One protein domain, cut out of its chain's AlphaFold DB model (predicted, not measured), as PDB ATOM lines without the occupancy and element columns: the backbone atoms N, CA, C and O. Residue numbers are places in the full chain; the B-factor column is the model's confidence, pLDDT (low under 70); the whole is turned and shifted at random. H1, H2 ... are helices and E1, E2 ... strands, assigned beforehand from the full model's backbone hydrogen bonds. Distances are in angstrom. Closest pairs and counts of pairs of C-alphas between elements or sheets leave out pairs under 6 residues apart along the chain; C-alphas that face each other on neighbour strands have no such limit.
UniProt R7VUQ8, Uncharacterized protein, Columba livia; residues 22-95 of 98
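This is residues 22 to 95 of the 98 residues of an uncharacterized protein of Columba livia (UniProt R7VUQ8). A strongly twisted sheet of four strands folds back and forth; the short helix H1 only grazes it, and residues 28 to 45 loop from H1 to E1. The 74 printed residues hold H1, E1, E2, E3 and E4, strands antiparallel in that order: mostly strand, with under half of the residues in named elements. The whole is only just compact, close to loose: radius of gyration of the C-alphas 13.4 A, spans 36 by 29 by 20 A.

H1, residues 24 to 27, begins at C-alpha 24 (40.018, 11.252, -0.877). E1 is residues 46 to 50, 12.6 A; E2 60 to 68, 24.7 A; E3 71 to 77, 18.6 A; E4 85 to 91, 19.1 A, ending at C-alpha 91 (24.331, 16.986, 15.526).

Residues 22 to 23 pair antiparallel with 60 to 61 of E2. H1 is too short for an O i to N i+4 pair. E1 and E2, E2 and E3, and E3 and E4 are hairpins, with N 49 and O 62 at 2.7 A, N 65 and O 73 at 2.8 A, and N 76 and O 86 at 2.8 A, within hydrogen-bond range. E1 and E4, the edge strands, are apart.

The printed part has no cut. The link H1 to E1 is long. Residues 51 to 59, 76 to 86 and 91 to 95 have pLDDT under 70.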
ATOM      1  N   LEU A  22      37.675  17.800  -0.525       76.19
ATOM      2  CA  LEU A  22      38.928  17.095  -0.314       76.19
ATOM      3  C   LEU A  22      39.042  15.943  -1.307       76.19
ATOM      4  O   LEU A  22      38.086  15.205  -1.534       76.19
ATOM      5  N   CYS A  23      40.229  15.784  -1.888       78.19
ATOM      6  CA  CYS A  23      40.552  14.603  -2.676       78.19
ATOM      7  C   CYS A  23      40.788  13.431  -1.719       78.19
ATOM      8  O   CYS A  23      41.774  13.434  -0.978       78.19
ATOM      9  N   GLU A  24      39.912  12.428  -1.753       73.94
ATOM     10  CA  GLU A  24      40.018  11.252  -0.877       73.94
ATOM     11  C   GLU A  24      41.373  10.537  -1.037       73.94
ATOM     12  O   GLU A  24      41.991  10.131  -0.053       73.94
ATOM     13  N   GLY A  25      41.900  10.471  -2.266       72.81
ATOM     14  CA  GLY A  25      43.196   9.847  -2.552       72.81
ATOM     15  C   GLY A  25      44.411  10.592  -1.979       72.81
ATOM     16  O   GLY A  25      45.440   9.968  -1.725       72.81
ATOM     17  N   LEU A  26      44.318  11.910  -1.760       77.12
ATOM     18  CA  LEU A  26      45.369  12.678  -1.075       77.12
ATOM     19  C   LEU A  26      45.220  12.594   0.446       77.12
ATOM     20  O   LEU A  26      46.220  12.540   1.156       77.12
ATOM     21  N   LEU A  27      43.982  12.541   0.949       79.06
ATOM     22  CA  LEU A  27      43.714  12.371   2.376       79.06
ATOM     23  C   LEU A  27      44.320  11.081   2.920       79.06
ATOM     24  O   LEU A  27      44.998  11.131   3.940       79.06
ATOM     25  N   GLY A  28      44.166   9.965   2.203       76.62
ATOM     26  CA  GLY A  28      44.739   8.676   2.605       76.62
ATOM     27  C   GLY A  28      46.273   8.640   2.698       76.62
ATOM     28  O   GLY A  28      46.820   7.657   3.181       76.62
ATOM     29  N   GLN A  29      46.986   9.683   2.249       81.88
ATOM     30  CA  GLN A  29      48.439   9.802   2.441       81.88
ATOM     31  C   GLN A  29      48.816  10.415   3.795       81.88
ATOM     32  O   GLN A  29      49.939  10.232   4.257       81.88
ATOM     33  N   HIS A  30      47.901  11.166   4.408       82.75
ATOM     34  CA  HIS A  30      48.153  11.935   5.629       82.75
ATOM     35  C   HIS A  30      47.256  11.530   6.800       82.75
ATOM     36  O   HIS A  30      47.594  11.820   7.945       82.75
ATOM     37  N   PHE A  31      46.129  10.882   6.519       83.19
ATOM     38  CA  PHE A  31      45.127  10.479   7.491       83.19
ATOM     39  C   PHE A  31      44.771   9.010   7.308       83.19
ATOM     40  O   PHE A  31      44.636   8.523   6.183       83.19
ATOM     41  N   ASP A  32      44.531   8.336   8.427       85.88
ATOM     42  CA  ASP A  32      43.933   7.010   8.424       85.88
ATOM     43  C   ASP A  32      42.435   7.131   8.126       85.88
ATOM     44  O   ASP A  32      41.666   7.711   8.896       85.88
ATOM     45  N   VAL A  33      42.002   6.586   6.989       82.44
ATOM     46  CA  VAL A  33      40.585   6.579   6.615       82.44
ATOM     47  C   VAL A  33      39.879   5.449   7.359       82.44
ATOM     48  O   VAL A  33      40.094   4.269   7.079       82.44
ATOM     49  N   VAL A  34      39.009   5.815   8.299       83.62
ATOM     50  CA  VAL A  34      38.246   4.864   9.115       83.62
ATOM     51  C   VAL A  34      36.815   4.741   8.576       83.62
ATOM     52  O   VAL A  34      36.116   5.752   8.481       83.62
ATOM     53  N   PRO A  35      36.329   3.529   8.236       82.50
ATOM     54  CA  PRO A  35      34.948   3.350   7.798       82.50
ATOM     55  C   PRO A  35      33.938   3.747   8.882       82.50
ATOM     56  O   PRO A  35      34.159   3.538  10.079       82.50
ATOM     57  N   ASN A  36      32.790   4.279   8.457       81.12
ATOM     58  CA  ASN A  36      31.746   4.713   9.380       81.12
ATOM     59  C   ASN A  36      31.289   3.562  10.299       81.12
ATOM     60  O   ASN A  36      31.019   2.455   9.838       81.12
ATOM     61  N   GLY A  37      31.185   3.838  11.600       81.31
ATOM     62  CA  GLY A  37      30.750   2.872  12.613       81.31
ATOM     63  C   GLY A  37      31.834   1.922  13.133       81.31
ATOM     64  O   GLY A  37      31.560   1.177  14.068       81.31
ATOM     65  N   VAL A  38      33.056   1.959  12.586       85.38
ATOM     66  CA  VAL A  38      34.174   1.117  13.058       85.38
ATOM     67  C   VAL A  38      34.824   1.680  14.325       85.38
ATOM     68  O   VAL A  38      35.297   0.917  15.164       85.38
ATOM     69  N   ALA A  39      34.818   3.003  14.497       86.81
ATOM     70  CA  ALA A  39      35.365   3.671  15.673       86.81
ATOM     71  C   ALA A  39      34.486   4.844  16.123       86.81
ATOM     72  O   ALA A  39      33.737   5.428  15.335       86.81
ATOM     73  N   THR A  40      34.598   5.195  17.406       89.50
ATOM     74  CA  THR A  40      33.995   6.413  17.956       89.50
ATOM     75  C   THR A  40      34.860   7.620  17.577       89.50
ATOM     76  O   THR A  40      36.038   7.628  17.945       89.50
ATOM     77  N   PRO A  41      34.299   8.645  16.910       89.75
ATOM     78  CA  PRO A  41      35.064   9.810  16.473       89.75
ATOM     79  C   PRO A  41      35.616  10.607  17.660       89.75
ATOM     80  O   PRO A  41      34.944  10.760  18.687       89.75
ATOM     81  N   GLN A  42      36.830  11.125  17.503       93.25
ATOM     82  CA  GLN A  42      37.508  12.016  18.438       93.25
ATOM     83  C   GLN A  42      37.455  13.464  17.941       93.25
ATOM     84  O   GLN A  42      37.486  13.696  16.731       93.25
ATOM     85  N   PRO A  43      37.354  14.467  18.837       92.88
ATOM     86  CA  PRO A  43      37.401  15.871  18.434       92.88
ATOM     87  C   PRO A  43      38.622  16.167  17.550       92.88
ATOM     88  O   PRO A  43      39.752  15.884  17.941       92.88
ATOM     89  N   GLY A  44      38.383  16.741  16.370       89.69
ATOM     90  CA  GLY A  44      39.391  16.975  15.331       89.69
ATOM     91  C   GLY A  44      39.327  16.005  14.147       89.69
ATOM     92  O   GLY A  44      39.862  16.337  13.089       89.69
ATOM     93  N   ASP A  45      38.638  14.866  14.278       91.06
ATOM     94  CA  ASP A  45      38.455  13.916  13.177       91.06
ATOM     95  C   ASP A  45      37.661  14.537  12.020       91.06
ATOM     96  O   ASP A  45      36.725  15.324  12.214       91.06
ATOM     97  N   LEU A  46      38.014  14.140  10.795       89.69
ATOM     98  CA  LEU A  46      37.327  14.565   9.580       89.69
ATOM     99  C   LEU A  46      36.181  13.608   9.239       89.69
ATOM    100  O   LEU A  46      36.377  12.406   9.083       89.69
ATOM    101  N   PHE A  47      34.991  14.168   9.043       86.75
ATOM    102  CA  PHE A  47      33.861  13.479   8.433       86.75
ATOM    103  C   PHE A  47      33.819  13.781   6.941       86.75
ATOM    104  O   PHE A  47      33.783  14.946   6.545       86.75
ATOM    105  N   LEU A  48      33.796  12.725   6.129       84.69
ATOM    106  CA  LEU A  48      33.703  12.810   4.675       84.69
ATOM    107  C   LEU A  48      32.275  12.484   4.233       84.69
ATOM    108  O   LEU A  48      31.753  11.402   4.501       84.69
ATOM    109  N   PHE A  49      31.647  13.434   3.554       79.25
ATOM    110  CA  PHE A  49      30.341  13.301   2.933       79.25
ATOM    111  C   PHE A  49      30.555  13.031   1.441       79.25
ATOM    112  O   PHE A  49      31.039  13.921   0.726       79.25
ATOM    113  N   PRO A  50      30.230  11.821   0.951       72.50
ATOM    114  CA  PRO A  50      30.377  11.510  -0.458       72.50
ATOM    115  C   PRO A  50      29.451  12.420  -1.259       72.50
ATOM    116  O   PRO A  50      28.245  12.491  -1.013       72.50
ATOM    117  N   LEU A  51      30.016  13.128  -2.229       67.69
ATOM    118  CA  LEU A  51      29.215  13.886  -3.175       67.69
ATOM    119  C   LEU A  51      28.745  12.915  -4.240       67.69
ATOM    120  O   LEU A  51      29.558  12.330  -4.957       67.69
ATOM    121  N   ALA A  52      27.431  12.744  -4.345       56.91
ATOM    122  CA  ALA A  52      26.842  12.043  -5.469       56.91
ATOM    123  C   ALA A  52      27.235  12.790  -6.752       56.91
ATOM    124  O   ALA A  52      26.662  13.826  -7.080       56.91
ATOM    125  N   SER A  53      28.242  12.296  -7.463       56.50
ATOM    126  CA  SER A  53      28.602  12.817  -8.775       56.50
ATOM    127  C   SER A  53      28.227  11.773  -9.818       56.50
ATOM    128  O   SER A  53      28.692  10.637  -9.801       56.50
ATOM    129  N   GLY A  54      27.341  12.159 -10.734       50.66
ATOM    130  CA  GLY A  54      26.945  11.350 -11.886       50.66
ATOM    131  C   GLY A  54      28.014  11.264 -12.982       50.66
ATOM    132  O   GLY A  54      27.681  10.932 -14.116       50.66
ATOM    133  N   SER A  55      29.278  11.589 -12.687       56.78
ATOM    134  CA  SER A  55      30.370  11.659 -13.664       56.78
ATOM    135  C   SER A  55      31.540  10.753 -13.258       56.78
ATOM    136  O   SER A  55      32.098  10.935 -12.174       56.78
ATOM    137  N   PRO A  56      31.958   9.808 -14.121       54.59
ATOM    138  CA  PRO A  56      33.129   8.971 -13.880       54.59
ATOM    139  C   PRO A  56      34.391   9.826 -13.671       54.59
ATOM    140  O   PRO A  56      34.737  10.628 -14.537       54.59
ATOM    141  N   GLY A  57      35.085   9.649 -12.541       59.00
ATOM    142  CA  GLY A  57      36.400  10.259 -12.276       59.00
ATOM    143  C   GLY A  57      36.440  11.387 -11.237       59.00
ATOM    144  O   GLY A  57      37.526  11.882 -10.942       59.00
ATOM    145  N   TRP A  58      35.308  11.786 -10.651       63.38
ATOM    146  CA  TRP A  58      35.302  12.713  -9.516       63.38
ATOM    147  C   TRP A  58      35.440  11.952  -8.186       63.38
ATOM    148  O   TRP A  58      34.533  11.228  -7.789       63.38
ATOM    149  N   CYS A  59      36.567  12.144  -7.490       66.19
ATOM    150  CA  CYS A  59      36.856  11.560  -6.166       66.19
ATOM    151  C   CYS A  59      36.888  12.626  -5.050       66.19
ATOM    152  O   CYS A  59      37.680  12.535  -4.110       66.19
ATOM    153  N   GLY A  60      36.111  13.701  -5.211       74.75
ATOM    154  CA  GLY A  60      36.011  14.767  -4.219       74.75
ATOM    155  C   GLY A  60      34.933  14.457  -3.183       74.75
ATOM    156  O   GLY A  60      33.777  14.256  -3.558       74.75
ATOM    157  N   ALA A  61      35.295  14.490  -1.903       77.38
ATOM    158  CA  ALA A  61      34.359  14.448  -0.784       77.38
ATOM    159  C   ALA A  61      34.141  15.849  -0.218       77.38
ATOM    160  O   ALA A  61      35.073  16.654  -0.130       77.38
ATOM    161  N   HIS A  62      32.918  16.136   0.217       83.31
ATOM    162  CA  HIS A  62      32.681  17.273   1.093       83.31
ATOM    163  C   HIS A  62      33.116  16.907   2.518       83.31
ATOM    164  O   HIS A  62      32.969  15.756   2.917       83.31
ATOM    165  N   ALA A  63      33.670  17.845   3.285       84.94
ATOM    166  CA  ALA A  63      34.275  17.536   4.579       84.94
ATOM    167  C   ALA A  63      33.770  18.433   5.712       84.94
ATOM    168  O   ALA A  63      33.541  19.629   5.523       84.94
ATOM    169  N   GLY A  64      33.658  17.844   6.902       87.25
ATOM    170  CA  GLY A  64      33.406  18.526   8.166       87.25
ATOM    171  C   GLY A  64      34.370  18.066   9.255       87.25
ATOM    172  O   GLY A  64      34.947  16.986   9.161       87.25
ATOM    173  N   VAL A  65      34.539  18.878  10.294       90.56
ATOM    174  CA  VAL A  65      35.377  18.573  11.459       90.56
ATOM    175  C   VAL A  65      34.481  18.210  12.635       90.56
ATOM    176  O   VAL A  65      33.597  18.986  13.004       90.56
ATOM    177  N   TYR A  66      34.704  17.048  13.240       90.50
ATOM    178  CA  TYR A  66      34.013  16.643  14.458       90.50
ATOM    179  C   TYR A  66      34.498  17.469  15.652       90.50
ATOM    180  O   TYR A  66      35.700  17.558  15.903       90.50
ATOM    181  N   CYS A  67      33.577  18.066  16.406       92.25
ATOM    182  CA  CYS A  67      33.909  18.933  17.541       92.25
ATOM    183  C   CYS A  67      33.541  18.349  18.914       92.25
ATOM    184  O   CYS A  67      33.759  19.016  19.923       92.25
ATOM    185  N   GLY A  68      33.070  17.099  18.971       89.56
ATOM    186  CA  GLY A  68      32.624  16.441  20.205       89.56
ATOM    187  C   GLY A  68      31.106  16.289  20.270       89.56
ATOM    188  O   GLY A  68      30.390  16.836  19.442       89.56
ATOM    189  N   ASP A  69      30.617  15.490  21.221       88.25
ATOM    190  CA  ASP A  69      29.185  15.336  21.539       88.25
ATOM    191  C   ASP A  69      28.256  15.013  20.354       88.25
ATOM    192  O   ASP A  69      27.068  15.334  20.341       88.25
ATOM    193  N   GLY A  70      28.779  14.319  19.341       84.81
ATOM    194  CA  GLY A  70      28.013  14.006  18.140       84.81
ATOM    195  C   GLY A  70      27.869  15.184  17.172       84.81
ATOM    196  O   GLY A  70      27.030  15.099  16.281       84.81
ATOM    197  N   GLU A  71      28.639  16.259  17.325       86.00
ATOM    198  CA  GLU A  71      28.526  17.483  16.535       86.00
ATOM    199  C   GLU A  71      29.670  17.646  15.522       86.00
ATOM    200  O   GLU A  71      30.825  17.304  15.779       86.00
ATOM    201  N   ILE A  72      29.338  18.188  14.349       87.44
ATOM    202  CA  ILE A  72      30.266  18.424  13.237       87.44
ATOM    203  C   ILE A  72      30.131  19.872  12.779       87.44
ATOM    204  O   ILE A  72      29.016  20.340  12.557       87.44
ATOM    205  N   ILE A  73      31.261  20.553  12.594       87.25
ATOM    206  CA  ILE A  73      31.350  21.875  11.969       87.25
ATOM    207  C   ILE A  73      31.762  21.689  10.509       87.25
ATOM    208  O   ILE A  73      32.800  21.091  10.231       87.25
ATOM    209  N   HIS A  74      30.982  22.205   9.566       85.25
ATOM    210  CA  HIS A  74      31.313  22.140   8.141       85.25
ATOM    211  C   HIS A  74      30.861  23.393   7.389       85.25
ATOM    212  O   HIS A  74      30.118  24.221   7.918       85.25
ATOM    213  N   LEU A  75      31.362  23.553   6.164       78.00
ATOM    214  CA  LEU A  75      30.991  24.663   5.289       78.00
ATOM    215  C   LEU A  75      29.795  24.263   4.429       78.00
ATOM    216  O   LEU A  75      29.901  23.351   3.618       78.00
ATOM    217  N   GLU A  76      28.692  24.985   4.547       69.75
ATOM    218  CA  GLU A  76      27.525  24.810   3.690       69.75
ATOM    219  C   GLU A  76      27.484  25.908   2.618       69.75
ATOM    220  O   GLU A  76      27.797  27.078   2.877       69.75
ATOM    221  N   GLY A  77      27.125  25.529   1.390       62.91
ATOM    222  CA  GLY A  77      26.800  26.488   0.340       62.91
ATOM    223  C   GLY A  77      25.371  26.995   0.519       62.91
ATOM    224  O   GLY A  77      24.463  26.208   0.764       62.91
ATOM    225  N   SER A  78      25.141  28.300   0.360       56.19
ATOM    226  CA  SER A  78      23.774  28.804   0.185       56.19
ATOM    227  C   SER A  78      23.155  28.122  -1.043       56.19
ATOM    228  O   SER A  78      23.832  27.966  -2.055       56.19
ATOM    229  N   SER A  79      21.882  27.718  -0.990       54.25
ATOM    230  CA  SER A  79      21.161  27.034  -2.087       54.25
ATOM    231  C   SER A  79      20.984  27.886  -3.373       54.25
ATOM    232  O   SER A  79      20.109  27.616  -4.194       54.25
ATOM    233  N   GLY A  80      21.800  28.919  -3.581       52.06
ATOM    234  CA  GLY A  80      21.867  29.752  -4.773       52.06
ATOM    235  C   GLY A  80      23.307  30.164  -5.081       52.06
ATOM    236  O   GLY A  80      24.216  29.948  -4.290       52.06
ATOM    237  N   THR A  81      23.514  30.814  -6.227       45.94
ATOM    238  CA  THR A  81      24.804  31.284  -6.783       45.94
ATOM    239  C   THR A  81      25.570  32.306  -5.922       45.94
ATOM    240  O   THR A  81      26.490  32.968  -6.399       45.94
ATOM    241  N   SER A  82      25.193  32.473  -4.656       47.09
ATOM    242  CA  SER A  82      25.833  33.388  -3.722       47.09
ATOM    243  C   SER A  82      27.088  32.735  -3.129       47.09
ATOM    244  O   SER A  82      26.969  31.690  -2.493       47.09
ATOM    245  N   PRO A  83      28.276  33.358  -3.233       51.97
ATOM    246  CA  PRO A  83      29.530  32.839  -2.669       51.97
ATOM    247  C   PRO A  83      29.600  32.945  -1.132       51.97
ATOM    248  O   PRO A  83      30.669  32.856  -0.534       51.97
ATOM    249  N   SER A  84      28.469  33.188  -0.464       55.72
ATOM    250  CA  SER A  84      28.416  33.262   0.992       55.72
ATOM    251  C   SER A  84      28.386  31.840   1.541       55.72
ATOM    252  O   SER A  84      27.344  31.186   1.556       55.72
ATOM    253  N   GLY A  85      29.557  31.343   1.935       58.84
ATOM    254  CA  GLY A  85      29.659  30.118   2.716       58.84
ATOM    255  C   GLY A  85      29.136  30.339   4.125       58.84
ATOM    256  O   GLY A  85      29.476  31.335   4.762       58.84
ATOM    257  N   ILE A  86      28.334  29.401   4.608       67.75
ATOM    258  CA  ILE A  86      27.823  29.391   5.976       67.75
ATOM    259  C   ILE A  86      28.616  28.346   6.757       67.75
ATOM    260  O   ILE A  86      28.876  27.253   6.258       67.75
ATOM    261  N   VAL A  87      29.020  28.677   7.982       70.56
ATOM    262  CA  VAL A  87      29.531  27.675   8.922       70.56
ATOM    263  C   VAL A  87      28.324  27.022   9.583       70.56
ATOM    264  O   VAL A  87      27.616  27.670  10.352       70.56
ATOM    265  N   ALA A  88      28.086  25.755   9.269       72.50
ATOM    266  CA  ALA A  88      27.011  24.966   9.848       72.50
ATOM    267  C   ALA A  88      27.563  24.032  10.930       72.50
ATOM    268  O   ALA A  88      28.654  23.473  10.791       72.50
ATOM    269  N   LYS A  89      26.805  23.868  12.021       80.31
ATOM    270  CA  LYS A  89      27.090  22.917  13.102       80.31
ATOM    271  C   LYS A  89      25.915  21.955  13.222       80.31
ATOM    272  O   LYS A  89      24.820  22.372  13.598       80.31
ATOM    273  N   HIS A  90      26.126  20.683  12.902       72.50
ATOM    274  CA  HIS A  90      25.071  19.668  12.893       72.50
ATOM    275  C   HIS A  90      25.339  18.572  13.921       72.50
ATOM    276  O   HIS A  90      26.464  18.103  14.046       72.50
ATOM    277  N   GLY A  91      24.291  18.146  14.633       67.12
ATOM    278  CA  GLY A  91      24.331  16.986  15.526       67.12
ATOM    279  C   GLY A  91      24.034  15.670  14.794       67.12
ATOM    280  O   GLY A  91      23.336  15.651  13.781       67.12
ATOM    281  N   LYS A  92      24.500  14.549  15.354       55.25
ATOM    282  CA  LYS A  92      24.427  13.179  14.807       55.25
ATOM    283  C   LYS A  92      23.030  12.741  14.336       55.25
ATOM    284  O   LYS A  92      22.920  11.964  13.394       55.25
ATOM    285  N   ASN A  93      21.961  13.278  14.929       51.66
ATOM    286  CA  ASN A  93      20.576  12.995  14.524       51.66
ATOM    287  C   ASN A  93      20.190  13.589  13.155       51.66
ATOM    288  O   ASN A  93      19.208  13.154  12.564       51.66
ATOM    289  N   HIS A  94      20.944  14.564  12.636       49.72
ATOM    290  CA  HIS A  94      20.688  15.164  11.323       49.72
ATOM    291  C   HIS A  94      21.316  14.370  10.165       49.72
ATOM    292  O   HIS A  94      20.866  14.480   9.030       49.72
ATOM    293  N   LEU A  95      22.311  13.522  10.451       49.81
ATOM    294  CA  LEU A  95      23.004  12.696   9.452       49.81
ATOM    295  C   LEU A  95      22.218  11.436   9.048       49.81
ATOM    296  O   LEU A  95      22.643  10.703   8.162       49.81
TER     297      LEU A  95